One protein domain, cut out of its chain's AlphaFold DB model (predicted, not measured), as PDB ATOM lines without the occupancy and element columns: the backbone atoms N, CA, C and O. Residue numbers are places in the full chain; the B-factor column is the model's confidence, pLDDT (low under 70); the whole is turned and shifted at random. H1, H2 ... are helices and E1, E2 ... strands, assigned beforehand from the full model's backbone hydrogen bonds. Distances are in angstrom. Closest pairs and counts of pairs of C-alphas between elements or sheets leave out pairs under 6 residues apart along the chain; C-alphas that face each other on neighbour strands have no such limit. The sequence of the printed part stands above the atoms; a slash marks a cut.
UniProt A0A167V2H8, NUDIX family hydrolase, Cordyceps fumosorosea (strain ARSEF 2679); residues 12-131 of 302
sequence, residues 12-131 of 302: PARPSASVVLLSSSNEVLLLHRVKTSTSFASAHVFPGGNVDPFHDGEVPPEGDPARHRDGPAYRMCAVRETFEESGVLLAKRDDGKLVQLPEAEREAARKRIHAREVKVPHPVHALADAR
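Overview. This is residues 12 to 131 of the 302 residues of the protein "NUDIX family hydrolase" of Cordyceps fumosorosea (strain ARSEF 2679) (UniProt A0A167V2H8). With little regular structure, this is a small two-strand antiparallel ribbon, E1 and E3, packed on helix H2 in the middle, with H3 touching H2 away from the ribbon and long loops around; residues 22 to 27 stick out. Of 120 printed residues, 42 are in named elements, in the order E1 E2 E3 H1 H2 H3: mixed, helices and strands. It is compact, radius of gyration of the C-alphas 14.8 A, spanning 42 by 37 by 34 A.

Along the chain. Find C-alpha 16 at (-5.720, 27.784, 0.318), where E1, residues 16 to 18, begins; E3 is residues 48 to 50. H2, residues 72 to 86, runs 20.9 A. E2 is residues 28 to 32, 12.9 A; H1 is residues 65 to 68. H3, residues 103 to 114, runs 16.4 A to C-alpha 114 at (-8.975, 31.487, -15.458).

Arrangement. Look at N 17 and O 49, 3.0 A apart, within hydrogen-bond range between antiparallel E1 and E3. The closest C-alphas of E3 and H2, Gly 48 and Glu 81, are 5.0 A apart. H2 touches H3 with residues 83 to 84 alone, closest C-alphas Glu 84 and Arg 110, 5.5 A, at a steep tilt of 52 degrees, opposite ways. E2 pairs with no named strand. In H2 and H3 every O i to N i+4 pair is within hydrogen-bond range; H1 is too short for one.

Size, cuts and confidence. The printed part has no cut; its farthest C-alphas, Gly 63 and Pro 102, are 43.1 A apart. Links E2 to E3, E3 to H1 and H2 to H3 are long. Expect pLDDT under 70 at residues 33 to 43 and 121 to 131.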
ATOM      1  N   PRO A  12     -13.622  18.350   4.926       76.25
ATOM      2  CA  PRO A  12     -12.191  18.533   5.083       76.25
ATOM      3  C   PRO A  12     -11.774  19.964   4.738       76.25
ATOM      4  O   PRO A  12     -12.301  20.592   3.808       76.25
ATOM      5  N   ALA A  13     -10.799  20.478   5.491       83.38
ATOM      6  CA  ALA A  13     -10.227  21.792   5.254       83.38
ATOM      7  C   ALA A  13      -9.612  21.855   3.848       83.38
ATOM      8  O   ALA A  13      -8.784  21.022   3.462       83.38
ATOM      9  N   ARG A  14     -10.018  22.867   3.073       89.75
ATOM     10  CA  ARG A  14      -9.506  23.087   1.719       89.75
ATOM     11  C   ARG A  14      -8.195  23.876   1.776       89.75
ATOM     12  O   ARG A  14      -8.198  24.997   2.285       89.75
ATOM     13  N   PRO A  15      -7.095  23.327   1.234       93.81
ATOM     14  CA  PRO A  15      -5.835  24.040   1.079       93.81
ATOM     15  C   PRO A  15      -6.050  25.345   0.315       93.81
ATOM     16  O   PRO A  15      -6.624  25.357  -0.775       93.81
ATOM     17  N   SER A  16      -5.596  26.448   0.894       94.69
ATOM     18  CA  SER A  16      -5.720  27.784   0.318       94.69
ATOM     19  C   SER A  16      -4.502  28.623   0.675       94.69
ATOM     20  O   SER A  16      -3.775  28.312   1.619       94.69
ATOM     21  N   ALA A  17      -4.263  29.672  -0.103       94.19
ATOM     22  CA  ALA A  17      -3.203  30.631   0.154       94.19
ATOM     23  C   ALA A  17      -3.710  32.055  -0.087       94.19
ATOM     24  O   ALA A  17      -4.606  32.297  -0.895       94.19
ATOM     25  N   SER A  18      -3.141  33.014   0.634       91.94
ATOM     26  CA  SER A  18      -3.420  34.440   0.468       91.94
ATOM     27  C   SER A  18      -2.139  35.235   0.663       91.94
ATOM     28  O   SER A  18      -1.238  34.787   1.377       91.94
ATOM     29  N   VAL A  19      -2.051  36.415   0.051       90.19
ATOM     30  CA  VAL A  19      -0.878  37.286   0.175       90.19
ATOM     31  C   VAL A  19      -1.239  38.622   0.808       90.19
ATOM     32  O   VAL A  19      -2.183  39.292   0.402       90.19
ATOM     33  N   VAL A  20      -0.431  39.062   1.769       90.19
ATOM     34  CA  VAL A  20      -0.439  40.457   2.217       90.19
ATOM     35  C   VAL A  20       0.598  41.205   1.392       90.19
ATOM     36  O   VAL A  20       1.796  41.130   1.665       90.19
ATOM     37  N   LEU A  21       0.143  41.898   0.350       88.00
ATOM     38  CA  LEU A  21       1.029  42.681  -0.505       88.00
ATOM     39  C   LEU A  21       1.188  44.097   0.056       88.00
ATOM     40  O   LEU A  21       0.210  44.838   0.158       88.00
ATOM     41  N   LEU A  22       2.428  44.455   0.385       86.50
ATOM     42  CA  LEU A  22       2.827  45.766   0.898       86.50
ATOM     43  C   LEU A  22       3.605  46.545  -0.171       86.50
ATOM     44  O   LEU A  22       4.596  46.040  -0.702       86.50
ATOM     45  N   SER A  23       3.195  47.778  -0.460       84.25
ATOM     46  CA  SER A  23       3.946  48.711  -1.312       84.25
ATOM     47  C   SER A  23       5.205  49.232  -0.605       84.25
ATOM     48  O   SER A  23       5.341  49.101   0.616       84.25
ATOM     49  N   SER A  24       6.113  49.874  -1.354       80.00
ATOM     50  CA  SER A  24       7.273  50.628  -0.829       80.00
ATOM     51  C   SER A  24       6.888  51.654   0.246       80.00
ATOM     52  O   SER A  24       7.650  51.853   1.189       80.00
ATOM     53  N   SER A  25       5.677  52.205   0.156       83.06
ATOM     54  CA  SER A  25       5.068  53.176   1.072       83.06
ATOM     55  C   SER A  25       4.309  52.566   2.268       83.06
ATOM     56  O   SER A  25       3.581  53.276   2.960       83.06
ATOM     57  N   ASN A  26       4.453  51.258   2.532       84.31
ATOM     58  CA  ASN A  26       3.700  50.519   3.563       84.31
ATOM     59  C   ASN A  26       2.172  50.548   3.375       84.31
ATOM     60  O   ASN A  26       1.414  50.403   4.334       84.31
ATOM     61  N   GLU A  27       1.704  50.674   2.137       86.44
ATOM     62  CA  GLU A  27       0.291  50.522   1.823       86.44
ATOM     63  C   GLU A  27      -0.029  49.069   1.489       86.44
ATOM     64  O   GLU A  27       0.733  48.382   0.807       86.44
ATOM     65  N   VAL A  28      -1.184  48.599   1.948       89.50
ATOM     66  CA  VAL A  28      -1.605  47.207   1.777       89.50
ATOM     67  C   VAL A  28      -2.649  47.092   0.671       89.50
ATOM     68  O   VAL A  28      -3.619  47.854   0.659       89.50
ATOM     69  N   LEU A  29      -2.474  46.130  -0.239       87.62
ATOM     70  CA  LEU A  29      -3.480  45.815  -1.255       87.62
ATOM     71  C   LEU A  29      -4.635  45.022  -0.632       87.62
ATOM     72  O   LEU A  29      -4.461  43.878  -0.213       87.62
ATOM     73  N   LEU A  30      -5.826  45.619  -0.641       90.69
ATOM     74  CA  LEU A  30      -7.081  44.946  -0.320       90.69
ATOM     75  C   LEU A  30      -7.986  44.905  -1.547       90.69
ATOM     76  O   LEU A  30      -8.103  45.882  -2.293       90.69
ATOM     77  N   LEU A  31      -8.663  43.777  -1.718       87.62
ATOM     78  CA  LEU A  31      -9.675  43.557  -2.733       87.62
ATOM     79  C   LEU A  31     -11.058  43.646  -2.108       87.62
ATOM     80  O   LEU A  31     -11.289  43.178  -0.994       87.62
ATOM     81  N   HIS A  32     -11.999  44.223  -2.844       81.81
ATOM     82  CA  HIS A  32     -13.396  44.257  -2.443       81.81
ATOM     83  C   HIS A  32     -14.180  43.213  -3.239       81.81
ATOM     84  O   HIS A  32     -14.384  43.374  -4.448       81.81
ATOM     85  N   ARG A  33     -14.646  42.148  -2.573       68.25
ATOM     86  CA  ARG A  33     -15.411  41.089  -3.251       68.25
ATOM     87  C   ARG A  33     -16.732  41.636  -3.793       68.25
ATOM     88  O   ARG A  33     -17.484  42.313  -3.089       68.25
ATOM     89  N   VAL A  34     -17.038  41.323  -5.053       62.97
ATOM     90  CA  VAL A  34     -18.312  41.701  -5.680       62.97
ATOM     91  C   VAL A  34     -19.495  41.022  -4.978       62.97
ATOM     92  O   VAL A  34     -19.396  39.891  -4.502       62.97
ATOM     93  N   LYS A  35     -20.638  41.719  -4.923       46.47
ATOM     94  CA  LYS A  35     -21.838  41.346  -4.144       46.47
ATOM     95  C   LYS A  35     -22.455  39.979  -4.484       46.47
ATOM     96  O   LYS A  35     -23.312  39.518  -3.745       46.47
ATOM     97  N   THR A  36     -22.058  39.353  -5.589       43.78
ATOM     98  CA  THR A  36     -22.593  38.069  -6.067       43.78
ATOM     99  C   THR A  36     -21.832  36.846  -5.547       43.78
ATOM    100  O   THR A  36     -22.182  35.730  -5.915       43.78
ATOM    101  N   SER A  37     -20.794  37.020  -4.720       48.78
ATOM    102  CA  SER A  37     -20.121  35.890  -4.070       48.78
ATOM    103  C   SER A  37     -20.991  35.301  -2.955       48.78
ATOM    104  O   SER A  37     -21.572  36.037  -2.159       48.78
ATOM    105  N   THR A  38     -21.063  33.972  -2.880       48.88
ATOM    106  CA  THR A  38     -21.814  33.229  -1.855       48.88
ATOM    107  C   THR A  38     -21.128  33.217  -0.481       48.88
ATOM    108  O   THR A  38     -21.764  32.830   0.496       48.88
ATOM    109  N   SER A  39     -19.879  33.698  -0.379       45.62
ATOM    110  CA  SER A  39     -19.101  33.769   0.867       45.62
ATOM    111  C   SER A  39     -18.459  35.152   1.051       45.62
ATOM    112  O   SER A  39     -17.709  35.611   0.190       45.62
ATOM    113  N   PHE A  40     -18.702  35.801   2.198       51.09
ATOM    114  CA  PHE A  40     -18.120  37.104   2.580       51.09
ATOM    115  C   PHE A  40     -18.344  38.238   1.556       51.09
ATOM    116  O   PHE A  40     -17.421  38.972   1.192       51.09
ATOM    117  N   ALA A  41     -19.578  38.393   1.068       53.69
ATOM    118  CA  ALA A  41     -19.934  39.476   0.153       53.69
ATOM    119  C   ALA A  41     -19.622  40.861   0.763       53.69
ATOM    120  O   ALA A  41     -20.017  41.155   1.888       53.69
ATOM    121  N   SER A  42     -18.978  41.744  -0.011       59.28
ATOM    122  CA  SER A  42     -18.585  43.112   0.394       59.28
ATOM    123  C   SER A  42     -17.500  43.215   1.484       59.28
ATOM    124  O   SER A  42     -17.320  44.284   2.067       59.28
ATOM    125  N   ALA A  43     -16.767  42.133   1.770       67.62
ATOM    126  CA  ALA A  43     -15.590  42.195   2.634       67.62
ATOM    127  C   ALA A  43     -14.375  42.769   1.885       67.62
ATOM    128  O   ALA A  43     -14.185  42.505   0.692       67.62
ATOM    129  N   HIS A  44     -13.543  43.522   2.610       82.81
ATOM    130  CA  HIS A  44     -12.170  43.789   2.192       82.81
ATOM    131  C   HIS A  44     -11.327  42.576   2.566       82.81
ATOM    132  O   HIS A  44     -11.287  42.189   3.733       82.81
ATOM    133  N   VAL A  45     -10.694  41.969   1.574       87.75
ATOM    134  CA  VAL A  45      -9.907  40.747   1.735       87.75
ATOM    135  C   VAL A  45      -8.553  40.908   1.068       87.75
ATOM    136  O   VAL A  45      -8.382  41.724   0.163       87.75
ATOM    137  N   PHE A  46      -7.588  40.115   1.511       92.38
ATOM    138  CA  PHE A  46      -6.360  39.916   0.760       92.38
ATOM    139  C   PHE A  46      -6.637  39.094  -0.504       92.38
ATOM    140  O   PHE A  46      -7.556  38.272  -0.478       92.38
ATOM    141  N   PRO A  47      -5.857  39.283  -1.584       91.56
ATOM    142  CA  PRO A  47      -5.894  38.369  -2.713       91.56
ATOM    143  C   PRO A  47      -5.562  36.945  -2.268       91.56
ATOM    144  O   PRO A  47      -4.609  36.737  -1.504       91.56
ATOM    145  N   GLY A  48      -6.335  35.973  -2.742       93.31
ATOM    146  CA  GLY A  48      -6.144  34.581  -2.353       93.31
ATOM    147  C   GLY A  48      -7.332  33.674  -2.644       93.31
ATOM    148  O   GLY A  48      -8.458  34.115  -2.858       93.31
ATOM    149  N   GLY A  49      -7.079  32.373  -2.577       93.38
ATOM    150  CA  GLY A  49      -8.051  31.357  -2.951       93.38
ATOM    151  C   GLY A  49      -7.552  29.943  -2.688       93.38
ATOM    152  O   GLY A  49      -6.581  29.730  -1.960       93.38
ATOM    153  N   ASN A  50      -8.269  28.964  -3.237       95.62
ATOM    154  CA  ASN A  50      -7.946  27.553  -3.041       95.62
ATOM    155  C   ASN A  50      -6.778  27.148  -3.937       95.62
ATOM    156  O   ASN A  50      -6.670  27.612  -5.070       95.62
ATOM    157  N   VAL A  51      -5.944  26.235  -3.446       95.12
ATOM    158  CA  VAL A  51      -4.923  25.581  -4.269       95.12
ATOM    159  C   VAL A  51      -5.611  24.716  -5.327       95.12
ATOM    160  O   VAL A  51      -6.521  23.946  -5.012       95.12
ATOM    161  N   ASP A  52      -5.168  24.837  -6.573       94.19
ATOM    162  CA  ASP A  52      -5.631  24.041  -7.704       94.19
ATOM    163  C   ASP A  52      -4.494  23.132  -8.211       94.19
ATOM    164  O   ASP A  52      -3.461  23.647  -8.643       94.19
ATOM    165  N   PRO A  53      -4.656  21.794  -8.221       93.25
ATOM    166  CA  PRO A  53      -3.586  20.879  -8.629       93.25
ATOM    167  C   PRO A  53      -3.071  21.086 -10.057       93.25
ATOM    168  O   PRO A  53      -1.887  20.885 -10.336       93.25
ATOM    169  N   PHE A  54      -3.939  21.517 -10.980       91.88
ATOM    170  CA  PHE A  54      -3.525  21.793 -12.351       91.88
ATOM    171  C   PHE A  54      -2.656  23.048 -12.409       91.88
ATOM    172  O   PHE A  54      -1.616  23.021 -13.068       91.88
ATOM    173  N   HIS A  55      -3.044  24.129 -11.739       90.31
ATOM    174  CA  HIS A  55      -2.303  25.385 -11.798       90.31
ATOM    175  C   HIS A  55      -1.079  25.422 -10.883       90.31
ATOM    176  O   HIS A  55      -0.003  25.833 -11.319       90.31
ATOM    177  N   ASP A  56      -1.251  24.991  -9.640       91.88
ATOM    178  CA  ASP A  56      -0.341  25.288  -8.538       91.88
ATOM    179  C   ASP A  56       0.548  24.093  -8.179       91.88
ATOM    180  O   ASP A  56       1.639  24.267  -7.641       91.88
ATOM    181  N   GLY A  57       0.098  22.885  -8.524       91.44
ATOM    182  CA  GLY A  57       0.723  21.621  -8.153       91.44
ATOM    183  C   GLY A  57       0.009  20.920  -6.999       91.44
ATOM    184  O   GLY A  57      -0.889  21.464  -6.358       91.44
ATOM    185  N   GLU A  58       0.413  19.677  -6.755       93.81
ATOM    186  CA  GLU A  58      -0.171  18.835  -5.711       93.81
ATOM    187  C   GLU A  58       0.266  19.287  -4.313       93.81
ATOM    188  O   GLU A  58       1.411  19.690  -4.086       93.81
ATOM    189  N   VAL A  59      -0.646  19.157  -3.353       94.50
ATOM    190  CA  VAL A  59      -0.354  19.283  -1.920       94.50
ATOM    191  C   VAL A  59      -0.350  17.899  -1.271       94.50
ATOM    192  O   VAL A  59      -1.014  16.994  -1.781       94.50
ATOM    193  N   PRO A  60       0.347  17.711  -0.133       94.00
ATOM    194  CA  PRO A  60       0.280  16.455   0.608       94.00
ATOM    195  C   PRO A  60      -1.171  16.050   0.936       94.00
ATOM    196  O   PRO A  60      -2.021  16.931   1.128       94.00
ATOM    197  N   PRO A  61      -1.482  14.741   0.985       91.50
ATOM    198  CA  PRO A  61      -2.839  14.243   1.213       91.50
ATOM    199  C   PRO A  61      -3.379  14.629   2.597       91.50
ATOM    200  O   PRO A  61      -2.646  15.072   3.479       91.50
ATOM    201  N   GLU A  62      -4.692  14.488   2.788       88.12
ATOM    202  CA  GLU A  62      -5.329  14.724   4.089       88.12
ATOM    203  C   GLU A  62      -4.713  13.829   5.175       88.12
ATOM    204  O   GLU A  62      -4.415  12.660   4.935       88.12
ATOM    205  N   GLY A  63      -4.487  14.397   6.362       85.44
ATOM    206  CA  GLY A  63      -3.818  13.724   7.480       85.44
ATOM    207  C   GLY A  63      -2.286  13.782   7.454       85.44
ATOM    208  O   GLY A  63      -1.665  13.493   8.474       85.44
ATOM    209  N   ASP A  64      -1.659  14.193   6.346       89.38
ATOM    210  CA  ASP A  64      -0.210  14.409   6.311       89.38
ATOM    211  C   ASP A  64       0.159  15.738   7.010       89.38
ATOM    212  O   ASP A  64      -0.288  16.802   6.565       89.38
ATOM    213  N   PRO A  65       1.011  15.743   8.060       85.44
ATOM    214  CA  PRO A  65       1.436  16.974   8.735       85.44
ATOM    215  C   PRO A  65       2.095  18.004   7.806       85.44
ATOM    216  O   PRO A  65       2.046  19.209   8.071       85.44
ATOM    217  N   ALA A  66       2.716  17.564   6.706       87.94
ATOM    218  CA  ALA A  66       3.309  18.453   5.713       87.94
ATOM    219  C   ALA A  66       2.254  19.258   4.938       87.94
ATOM    220  O   ALA A  66       2.578  20.330   4.427       87.94
ATOM    221  N   ARG A  67       0.988  18.809   4.901       91.25
ATOM    222  CA  ARG A  67      -0.125  19.553   4.288       91.25
ATOM    223  C   ARG A  67      -0.315  20.918   4.941       91.25
ATOM    224  O   ARG A  67      -0.702  21.857   4.261       91.25
ATOM    225  N   HIS A  68       0.000  21.054   6.225       87.88
ATOM    226  CA  HIS A  68      -0.169  22.293   6.995       87.88
ATOM    227  C   HIS A  68       1.115  23.128   7.090       87.88
ATOM    228  O   HIS A  68       1.264  23.975   7.980       87.88
ATOM    229  N   ARG A  69       2.073  22.871   6.195       86.94
ATOM    230  CA  ARG A  69       3.313  23.633   6.063       86.94
ATOM    231  C   ARG A  69       3.328  24.356   4.723       86.94
ATOM    232  O   ARG A  69       2.815  23.862   3.726       86.94
ATOM    233  N   ASP A  70       3.942  25.535   4.722       87.31
ATOM    234  CA  ASP A  70       4.192  26.296   3.500       87.31
ATOM    235  C   ASP A  70       5.024  25.476   2.496       87.31
ATOM    236  O   ASP A  70       5.905  24.704   2.884       87.31
ATOM    237  N   GLY A  71       4.756  25.661   1.205       88.69
ATOM    238  CA  GLY A  71       5.367  24.888   0.129       88.69
ATOM    239  C   GLY A  71       5.058  25.448  -1.263       88.69
ATOM    240  O   GLY A  71       4.245  26.366  -1.394       88.69
ATOM    241  N   PRO A  72       5.685  24.904  -2.323       90.00
ATOM    242  CA  PRO A  72       5.599  25.456  -3.677       90.00
ATOM    243  C   PRO A  72       4.168  25.641  -4.200       90.00
ATOM    244  O   PRO A  72       3.880  26.675  -4.797       90.00
ATOM    245  N   ALA A  73       3.261  24.702  -3.914       92.69
ATOM    246  CA  ALA A  73       1.865  24.796  -4.346       92.69
ATOM    247  C   ALA A  73       1.117  25.966  -3.683       92.69
ATOM    248  O   ALA A  73       0.434  26.730  -4.360       92.69
ATOM    249  N   TYR A  74       1.306  26.191  -2.379       93.56
ATOM    250  CA  TYR A  74       0.720  27.342  -1.678       93.56
ATOM    251  C   TYR A  74       1.254  28.670  -2.210       93.56
ATOM    252  O   TYR A  74       0.505  29.618  -2.446       93.56
ATOM    253  N   ARG A  75       2.562  28.719  -2.450       91.69
ATOM    254  CA  ARG A  75       3.254  29.879  -3.006       91.69
ATOM    255  C   ARG A  75       2.767  30.214  -4.415       91.69
ATOM    256  O   ARG A  75       2.497  31.379  -4.700       91.69
ATOM    257  N   MET A  76       2.612  29.207  -5.275       90.75
ATOM    258  CA  MET A  76       2.086  29.385  -6.630       90.75
ATOM    259  C   MET A  76       0.612  29.791  -6.617       90.75
ATOM    260  O   MET A  76       0.249  30.731  -7.319       90.75
ATOM    261  N   CYS A  77      -0.200  29.177  -5.751       94.06
ATOM    262  CA  CYS A  77      -1.594  29.563  -5.533       94.06
ATOM    263  C   CYS A  77      -1.709  31.048  -5.167       94.06
ATOM    264  O   CYS A  77      -2.446  31.786  -5.815       94.06
ATOM    265  N   ALA A  78      -0.907  31.530  -4.211       92.62
ATOM    266  CA  ALA A  78      -0.903  32.945  -3.842       92.62
ATOM    267  C   ALA A  78      -0.548  33.861  -5.031       92.62
ATOM    268  O   ALA A  78      -1.195  34.890  -5.224       92.62
ATOM    269  N   VAL A  79       0.446  33.497  -5.852       91.44
ATOM    270  CA  VAL A  79       0.823  34.264  -7.055       91.44
ATOM    271  C   VAL A  79      -0.304  34.261  -8.089       91.44
ATOM    272  O   VAL A  79      -0.646  35.323  -8.616       91.44
ATOM    273  N   ARG A  80      -0.889  33.090  -8.368       93.69
ATOM    274  CA  ARG A  80      -1.985  32.923  -9.324       93.69
ATOM    275  C   ARG A  80      -3.205  33.731  -8.912       93.69
ATOM    276  O   ARG A  80      -3.659  34.549  -9.701       93.69
ATOM    277  N   GLU A  81      -3.694  33.545  -7.691       93.69
ATOM    278  CA  GLU A  81      -4.877  34.242  -7.171       93.69
ATOM    279  C   GLU A  81      -4.657  35.761  -7.165       93.69
ATOM    280  O   GLU A  81      -5.506  36.524  -7.620       93.69
ATOM    281  N   THR A  82      -3.462  36.226  -6.779       91.81
ATOM    282  CA  THR A  82      -3.126  37.658  -6.849       91.81
ATOM    283  C   THR A  82      -3.222  38.192  -8.274       91.81
ATOM    284  O   THR A  82      -3.807  39.257  -8.496       91.81
ATOM    285  N   PHE A  83      -2.689  37.460  -9.252       91.44
ATOM    286  CA  PHE A  83      -2.747  37.871 -10.649       91.44
ATOM    287  C   PHE A  83      -4.170  37.807 -11.218       91.44
ATOM    288  O   PHE A  83      -4.615  38.746 -11.880       91.44
ATOM    289  N   GLU A  84      -4.905  36.733 -10.942       90.56
ATOM    290  CA  GLU A  84      -6.283  36.557 -11.390       90.56
ATOM    291  C   GLU A  84      -7.200  37.641 -10.827       90.56
ATOM    292  O   GLU A  84      -7.981  38.212 -11.585       90.56
ATOM    293  N   GLU A  85      -7.087  37.987  -9.545       90.38
ATOM    294  CA  GLU A  85      -8.025  38.906  -8.899       90.38
ATOM    295  C   GLU A  85      -7.637  40.387  -9.044       90.38
ATOM    296  O   GLU A  85      -8.520  41.244  -9.134       90.38
ATOM    297  N   SER A  86      -6.336  40.704  -9.095       88.38
ATOM    298  CA  SER A  86      -5.839  42.094  -9.105       88.38
ATOM    299  C   SER A  86      -5.069  42.496 -10.365       88.38
ATOM    300  O   SER A  86      -4.870  43.684 -10.611       88.38
ATOM    301  N   GLY A  87      -4.606  41.528 -11.161       88.50
ATOM    302  CA  GLY A  87      -3.696  41.763 -12.283       88.50
ATOM    303  C   GLY A  87      -2.239  42.018 -11.885       88.50
ATOM    304  O   GLY A  87      -1.385  42.155 -12.761       88.50
ATOM    305  N   VAL A  88      -1.917  42.050 -10.591       87.88
ATOM    306  CA  VAL A  88      -0.534  42.176 -10.124       87.88
ATOM    307  C   VAL A  88       0.161  40.821 -10.237       87.88
ATOM    308  O   VAL A  88      -0.205  39.864  -9.560       87.88
ATOM    309  N   LEU A  89       1.179  40.738 -11.095       88.69
ATOM    310  CA  LEU A  89       1.991  39.534 -11.246       88.69
ATOM    311  C   LEU A  89       3.213  39.616 -10.324       88.69
ATOM    312  O   LEU A  89       4.115  40.424 -10.543       88.69
ATOM    313  N   LEU A  90       3.259  38.764  -9.299       87.56
ATOM    314  CA  LEU A  90       4.373  38.702  -8.346       87.56
ATOM    315  C   LEU A  90       5.546  37.904  -8.922       87.56
ATOM    316  O   LEU A  90       5.844  36.788  -8.494       87.56
ATOM    317  N   ALA A  91       6.197  38.506  -9.914       82.31
ATOM    318  CA  ALA A  91       7.219  37.862 -10.709       82.31
ATOM    319  C   ALA A  91       8.454  38.713 -10.933       82.31
ATOM    320  O   ALA A  91       8.326  39.899 -11.220       82.31
ATOM    321  N   LYS A  92       9.637  38.093 -10.885       78.62
ATOM    322  CA  LYS A  92      10.892  38.705 -11.329       78.62
ATOM    323  C   LYS A  92      11.384  38.072 -12.627       78.62
ATOM    324  O   LYS A  92      11.256  36.863 -12.807       78.62
ATOM    325  N   ARG A  93      11.951  38.908 -13.494       75.94
ATOM    326  CA  ARG A  93      12.764  38.505 -14.647       75.94
ATOM    327  C   ARG A  93      14.167  38.098 -14.182       75.94
ATOM    328  O   ARG A  93      14.541  38.365 -13.039       75.94
ATOM    329  N   ASP A  94      14.962  37.545 -15.092       76.81
ATOM    330  CA  ASP A  94      16.358  37.154 -14.833       76.81
ATOM    331  C   ASP A  94      17.247  38.332 -14.390       76.81
ATOM    332  O   ASP A  94      18.220  38.145 -13.668       76.81
ATOM    333  N   ASP A  95      16.889  39.564 -14.770       77.50
ATOM    334  CA  ASP A  95      17.564  40.798 -14.343       77.50
ATOM    335  C   ASP A  95      17.130  41.292 -12.945       77.50
ATOM    336  O   ASP A  95      17.535  42.367 -12.503       77.50
ATOM    337  N   GLY A  96      16.288  40.526 -12.246       72.56
ATOM    338  CA  GLY A  96      15.782  40.831 -10.910       72.56
ATOM    339  C   GLY A  96      14.634  41.844 -10.864       72.56
ATOM    340  O   GLY A  96      14.074  42.055  -9.782       72.56
ATOM    341  N   LYS A  97      14.245  42.444 -11.998       74.00
ATOM    342  CA  LYS A  97      13.143  43.416 -12.065       74.00
ATOM    343  C   LYS A  97      11.790  42.727 -12.070       74.00
ATOM    344  O   LYS A  97      11.637  41.627 -12.603       74.00
ATOM    345  N   LEU A  98      10.788  43.408 -11.513       77.69
ATOM    346  CA  LEU A  98       9.412  42.931 -11.564       77.69
ATOM    347  C   LEU A  98       8.916  42.850 -13.010       77.69
ATOM    348  O   LEU A  98       9.137  43.765 -13.807       77.69
ATOM    349  N   VAL A  99       8.222  41.766 -13.340       80.12
ATOM    350  CA  VAL A  99       7.558  41.618 -14.634       80.12
ATOM    351  C   VAL A  99       6.419  42.629 -14.712       80.12
ATOM    352  O   VAL A  99       5.533  42.652 -13.862       80.12
ATOM    353  N   GLN A 100       6.439  43.448 -15.759       79.38
ATOM    354  CA  GLN A 100       5.375  44.387 -16.088       79.38
ATOM    355  C   GLN A 100       4.765  43.965 -17.419       79.38
ATOM    356  O   GLN A 100       5.481  43.831 -18.411       79.38
ATOM    357  N   LEU A 101       3.453  43.737 -17.428       78.06
ATOM    358  CA  LEU A 101       2.708  43.377 -18.632       78.06
ATOM    359  C   LEU A 101       1.856  44.565 -19.089       78.06
ATOM    360  O   LEU A 101       1.155  45.153 -18.250       78.06
ATOM    361  N   PRO A 102       1.845  44.889 -20.396       84.62
ATOM    362  CA  PRO A 102       0.858  45.797 -20.963       84.62
ATOM    363  C   PRO A 102      -0.565  45.359 -20.603       84.62
ATOM    364  O   PRO A 102      -0.849  44.168 -20.480       84.62
ATOM    365  N   GLU A 103      -1.482  46.312 -20.446       84.31
ATOM    366  CA  GLU A 103      -2.845  46.031 -19.975       84.31
ATOM    367  C   GLU A 103      -3.583  44.993 -20.825       84.31
ATOM    368  O   GLU A 103      -4.148  44.049 -20.278       84.31
ATOM    369  N   ALA A 104      -3.515  45.110 -22.152       82.44
ATOM    370  CA  ALA A 104      -4.161  44.161 -23.055       82.44
ATOM    371  C   ALA A 104      -3.623  42.728 -22.888       82.44
ATOM    372  O   ALA A 104      -4.401  41.773 -22.853       82.44
ATOM    373  N   GLU A 105      -2.305  42.573 -22.739       84.75
ATOM    374  CA  GLU A 105      -1.663  41.270 -22.536       84.75
ATOM    375  C   GLU A 105      -1.992  40.689 -21.164       84.75
ATOM    376  O   GLU A 105      -2.296  39.501 -21.051       84.75
ATOM    377  N   ARG A 106      -1.995  41.532 -20.126       85.81
ATOM    378  CA  ARG A 106      -2.384  41.155 -18.768       85.81
ATOM    379  C   ARG A 106      -3.811  40.618 -18.736       85.81
ATOM    380  O   ARG A 106      -4.038  39.532 -18.214       85.81
ATOM    381  N   GLU A 107      -4.764  41.338 -19.320       87.06
ATOM    382  CA  GLU A 107      -6.167  40.916 -19.358       87.06
ATOM    383  C   GLU A 107      -6.370  39.641 -20.186       87.06
ATOM    384  O   GLU A 107      -7.134  38.758 -19.791       87.06
ATOM    385  N   ALA A 108      -5.662  39.502 -21.310       84.94
ATOM    386  CA  ALA A 108      -5.688  38.276 -22.102       84.94
ATOM    387  C   ALA A 108      -5.116  37.082 -21.317       84.94
ATOM    388  O   ALA A 108      -5.726  36.013 -21.295       84.94
ATOM    389  N   ALA A 109      -3.984  37.262 -20.631       86.44
ATOM    390  CA  ALA A 109      -3.378  36.231 -19.796       86.44
ATOM    391  C   ALA A 109      -4.302  35.822 -18.640       86.44
ATOM    392  O   ALA A 109      -4.521  34.629 -18.441       86.44
ATOM    393  N   ARG A 110      -4.910  36.789 -17.937       87.88
ATOM    394  CA  ARG A 110      -5.874  36.527 -16.853       87.88
ATOM    395  C   ARG A 110      -7.037  35.658 -17.327       87.88
ATOM    396  O   ARG A 110      -7.363  34.674 -16.672       87.88
ATOM    397  N   LYS A 111      -7.621  35.967 -18.490       87.88
ATOM    398  CA  LYS A 111      -8.721  35.171 -19.065       87.88
ATOM    399  C   LYS A 111      -8.302  33.736 -19.375       87.88
ATOM    400  O   LYS A 111      -9.040  32.816 -19.048       87.88
ATOM    401  N   ARG A 112      -7.124  33.542 -19.973       88.56
ATOM    402  CA  ARG A 112      -6.622  32.211 -20.355       88.56
ATOM    403  C   ARG A 112      -6.249  31.355 -19.146       88.56
ATOM    404  O   ARG A 112      -6.490  30.152 -19.160       88.56
ATOM    405  N   ILE A 113      -5.685  31.967 -18.101       87.56
ATOM    406  CA  ILE A 113      -5.398  31.284 -16.832       87.56
ATOM    407  C   ILE A 113      -6.709  30.863 -16.171       87.56
ATOM    408  O   ILE A 113      -6.883  29.685 -15.886       87.56
ATOM    409  N   HIS A 114      -7.664  31.785 -16.036       87.25
ATOM    410  CA  HIS A 114      -8.975  31.487 -15.458       87.25
ATOM    411  C   HIS A 114      -9.736  30.399 -16.239       87.25
ATOM    412  O   HIS A 114     -10.395  29.542 -15.655       87.25
ATOM    413  N   ALA A 115      -9.608  30.392 -17.571       89.12
ATOM    414  CA  ALA A 115     -10.170  29.368 -18.452       89.12
ATOM    415  C   ALA A 115      -9.404  28.029 -18.430       89.12
ATOM    416  O   ALA A 115      -9.787  27.100 -19.137       89.12
ATOM    417  N   ARG A 116      -8.341  27.907 -17.619       91.56
ATOM    418  CA  ARG A 116      -7.480  26.717 -17.496       91.56
ATOM    419  C   ARG A 116      -6.750  26.336 -18.790       91.56
ATOM    420  O   ARG A 116      -6.341  25.191 -18.962       91.56
ATOM    421  N   GLU A 117      -6.555  27.285 -19.699       87.50
ATOM    422  CA  GLU A 117      -5.849  27.057 -20.968       87.50
ATOM    423  C   GLU A 117      -4.330  27.109 -20.792       87.50
ATOM    424  O   GLU A 117      -3.583  26.442 -21.508       87.50
ATOM    425  N   VAL A 118      -3.864  27.929 -19.847       85.00
ATOM    426  CA  VAL A 118      -2.445  28.092 -19.520       85.00
ATOM    427  C   VAL A 118      -2.235  28.194 -18.017       85.00
ATOM    428  O   VAL A 118      -3.120  28.607 -17.269       85.00
ATOM    429  N   LYS A 119      -1.026  27.849 -17.576       83.94
ATOM    430  CA  LYS A 119      -0.562  28.096 -16.207       83.94
ATOM    431  C   LYS A 119       0.153  29.445 -16.129       83.94
ATOM    432  O   LYS A 119       0.647  29.945 -17.141       83.94
ATOM    433  N   VAL A 120       0.261  30.004 -14.925       75.69
ATOM    434  CA  VAL A 120       1.223  31.084 -14.666       75.69
ATOM    435  C   VAL A 120       2.635  30.528 -14.944       75.69
ATOM    436  O   VAL A 120       2.938  29.428 -14.477       75.69
ATOM    437  N   PRO A 121       3.488  31.200 -15.742       60.69
ATOM    438  CA  PRO A 121       4.798  30.664 -16.123       60.69
ATOM    439  C   PRO A 121       5.695  30.344 -14.917       60.69
ATOM    440  O   PRO A 121       5.804  31.140 -13.989       60.69
ATOM    441  N   HIS A 122       6.370  29.190 -14.961       43.53
ATOM    442  CA  HIS A 122       7.155  28.637 -13.850       43.53
ATOM    443  C   HIS A 122       8.608  29.168 -13.696       43.53
ATOM    444  O   HIS A 122       9.127  29.039 -12.591       43.53
ATOM    445  N   PRO A 123       9.314  29.817 -14.656       44.62
ATOM    446  CA  PRO A 123      10.574  30.495 -14.346       44.62
ATOM    447  C   PRO A 123      10.286  31.965 -14.055       44.62
ATOM    448  O   PRO A 123      10.849  32.889 -14.628       44.62
ATOM    449  N   VAL A 124       9.320  32.178 -13.182       38.69
ATOM    450  CA  VAL A 124       9.258  33.383 -12.399       38.69
ATOM    451  C   VAL A 124       9.999  33.002 -11.131       38.69
ATOM    452  O   VAL A 124       9.589  32.044 -10.478       38.69
ATOM    453  N   HIS A 125      11.070  33.703 -10.756       45.44
ATOM    454  CA  HIS A 125      11.543  33.639  -9.374       45.44
ATOM    455  C   HIS A 125      10.412  34.190  -8.502       45.44
ATOM    456  O   HIS A 125      10.363  35.392  -8.226       45.44
ATOM    457  N   ALA A 126       9.433  33.339  -8.188       42.69
ATOM    458  CA  ALA A 126       8.282  33.703  -7.403       42.69
ATOM    459  C   ALA A 126       8.861  34.274  -6.121       42.69
ATOM    460  O   ALA A 126       9.652  33.628  -5.431       42.69
ATOM    461  N   LEU A 127       8.493  35.514  -5.812       47.41
ATOM    462  CA  LEU A 127       8.942  36.206  -4.603       47.41
ATOM    463  C   LEU A 127       8.554  35.456  -3.316       47.41
ATOM    464  O   LEU A 127       8.927  35.857  -2.222       47.41
ATOM    465  N   ALA A 128       7.833  34.349  -3.448       40.03
ATOM    466  CA  ALA A 128       7.394  33.462  -2.401       40.03
ATOM    467  C   ALA A 128       8.525  32.684  -1.687       40.03
ATOM    468  O   ALA A 128       8.310  32.197  -0.583       40.03
ATOM    469  N   ASP A 129       9.747  32.638  -2.233       37.69
ATOM    470  CA  ASP A 129      10.938  32.144  -1.507       37.69
ATOM    471  C   ASP A 129      11.486  33.153  -0.467       37.69
ATOM    472  O   ASP A 129      12.527  32.930   0.150       37.69
ATOM    473  N   ALA A 130      10.798  34.275  -0.230       40.72
ATOM    474  CA  ALA A 130      11.250  35.356   0.650       40.72
ATOM    475  C   ALA A 130      11.252  35.039   2.161       40.72
ATOM    476  O   ALA A 130      11.517  35.944   2.954       40.72
ATOM    477  N   ARG A 131      11.027  33.786   2.587       37.62
ATOM    478  CA  ARG A 131      11.184  33.401   4.004       37.62
ATOM    479  C   ARG A 131      12.620  33.645   4.512       37.62
ATOM    480  O   ARG A 131      12.777  33.969   5.688       37.62
TER     481      ARG A 131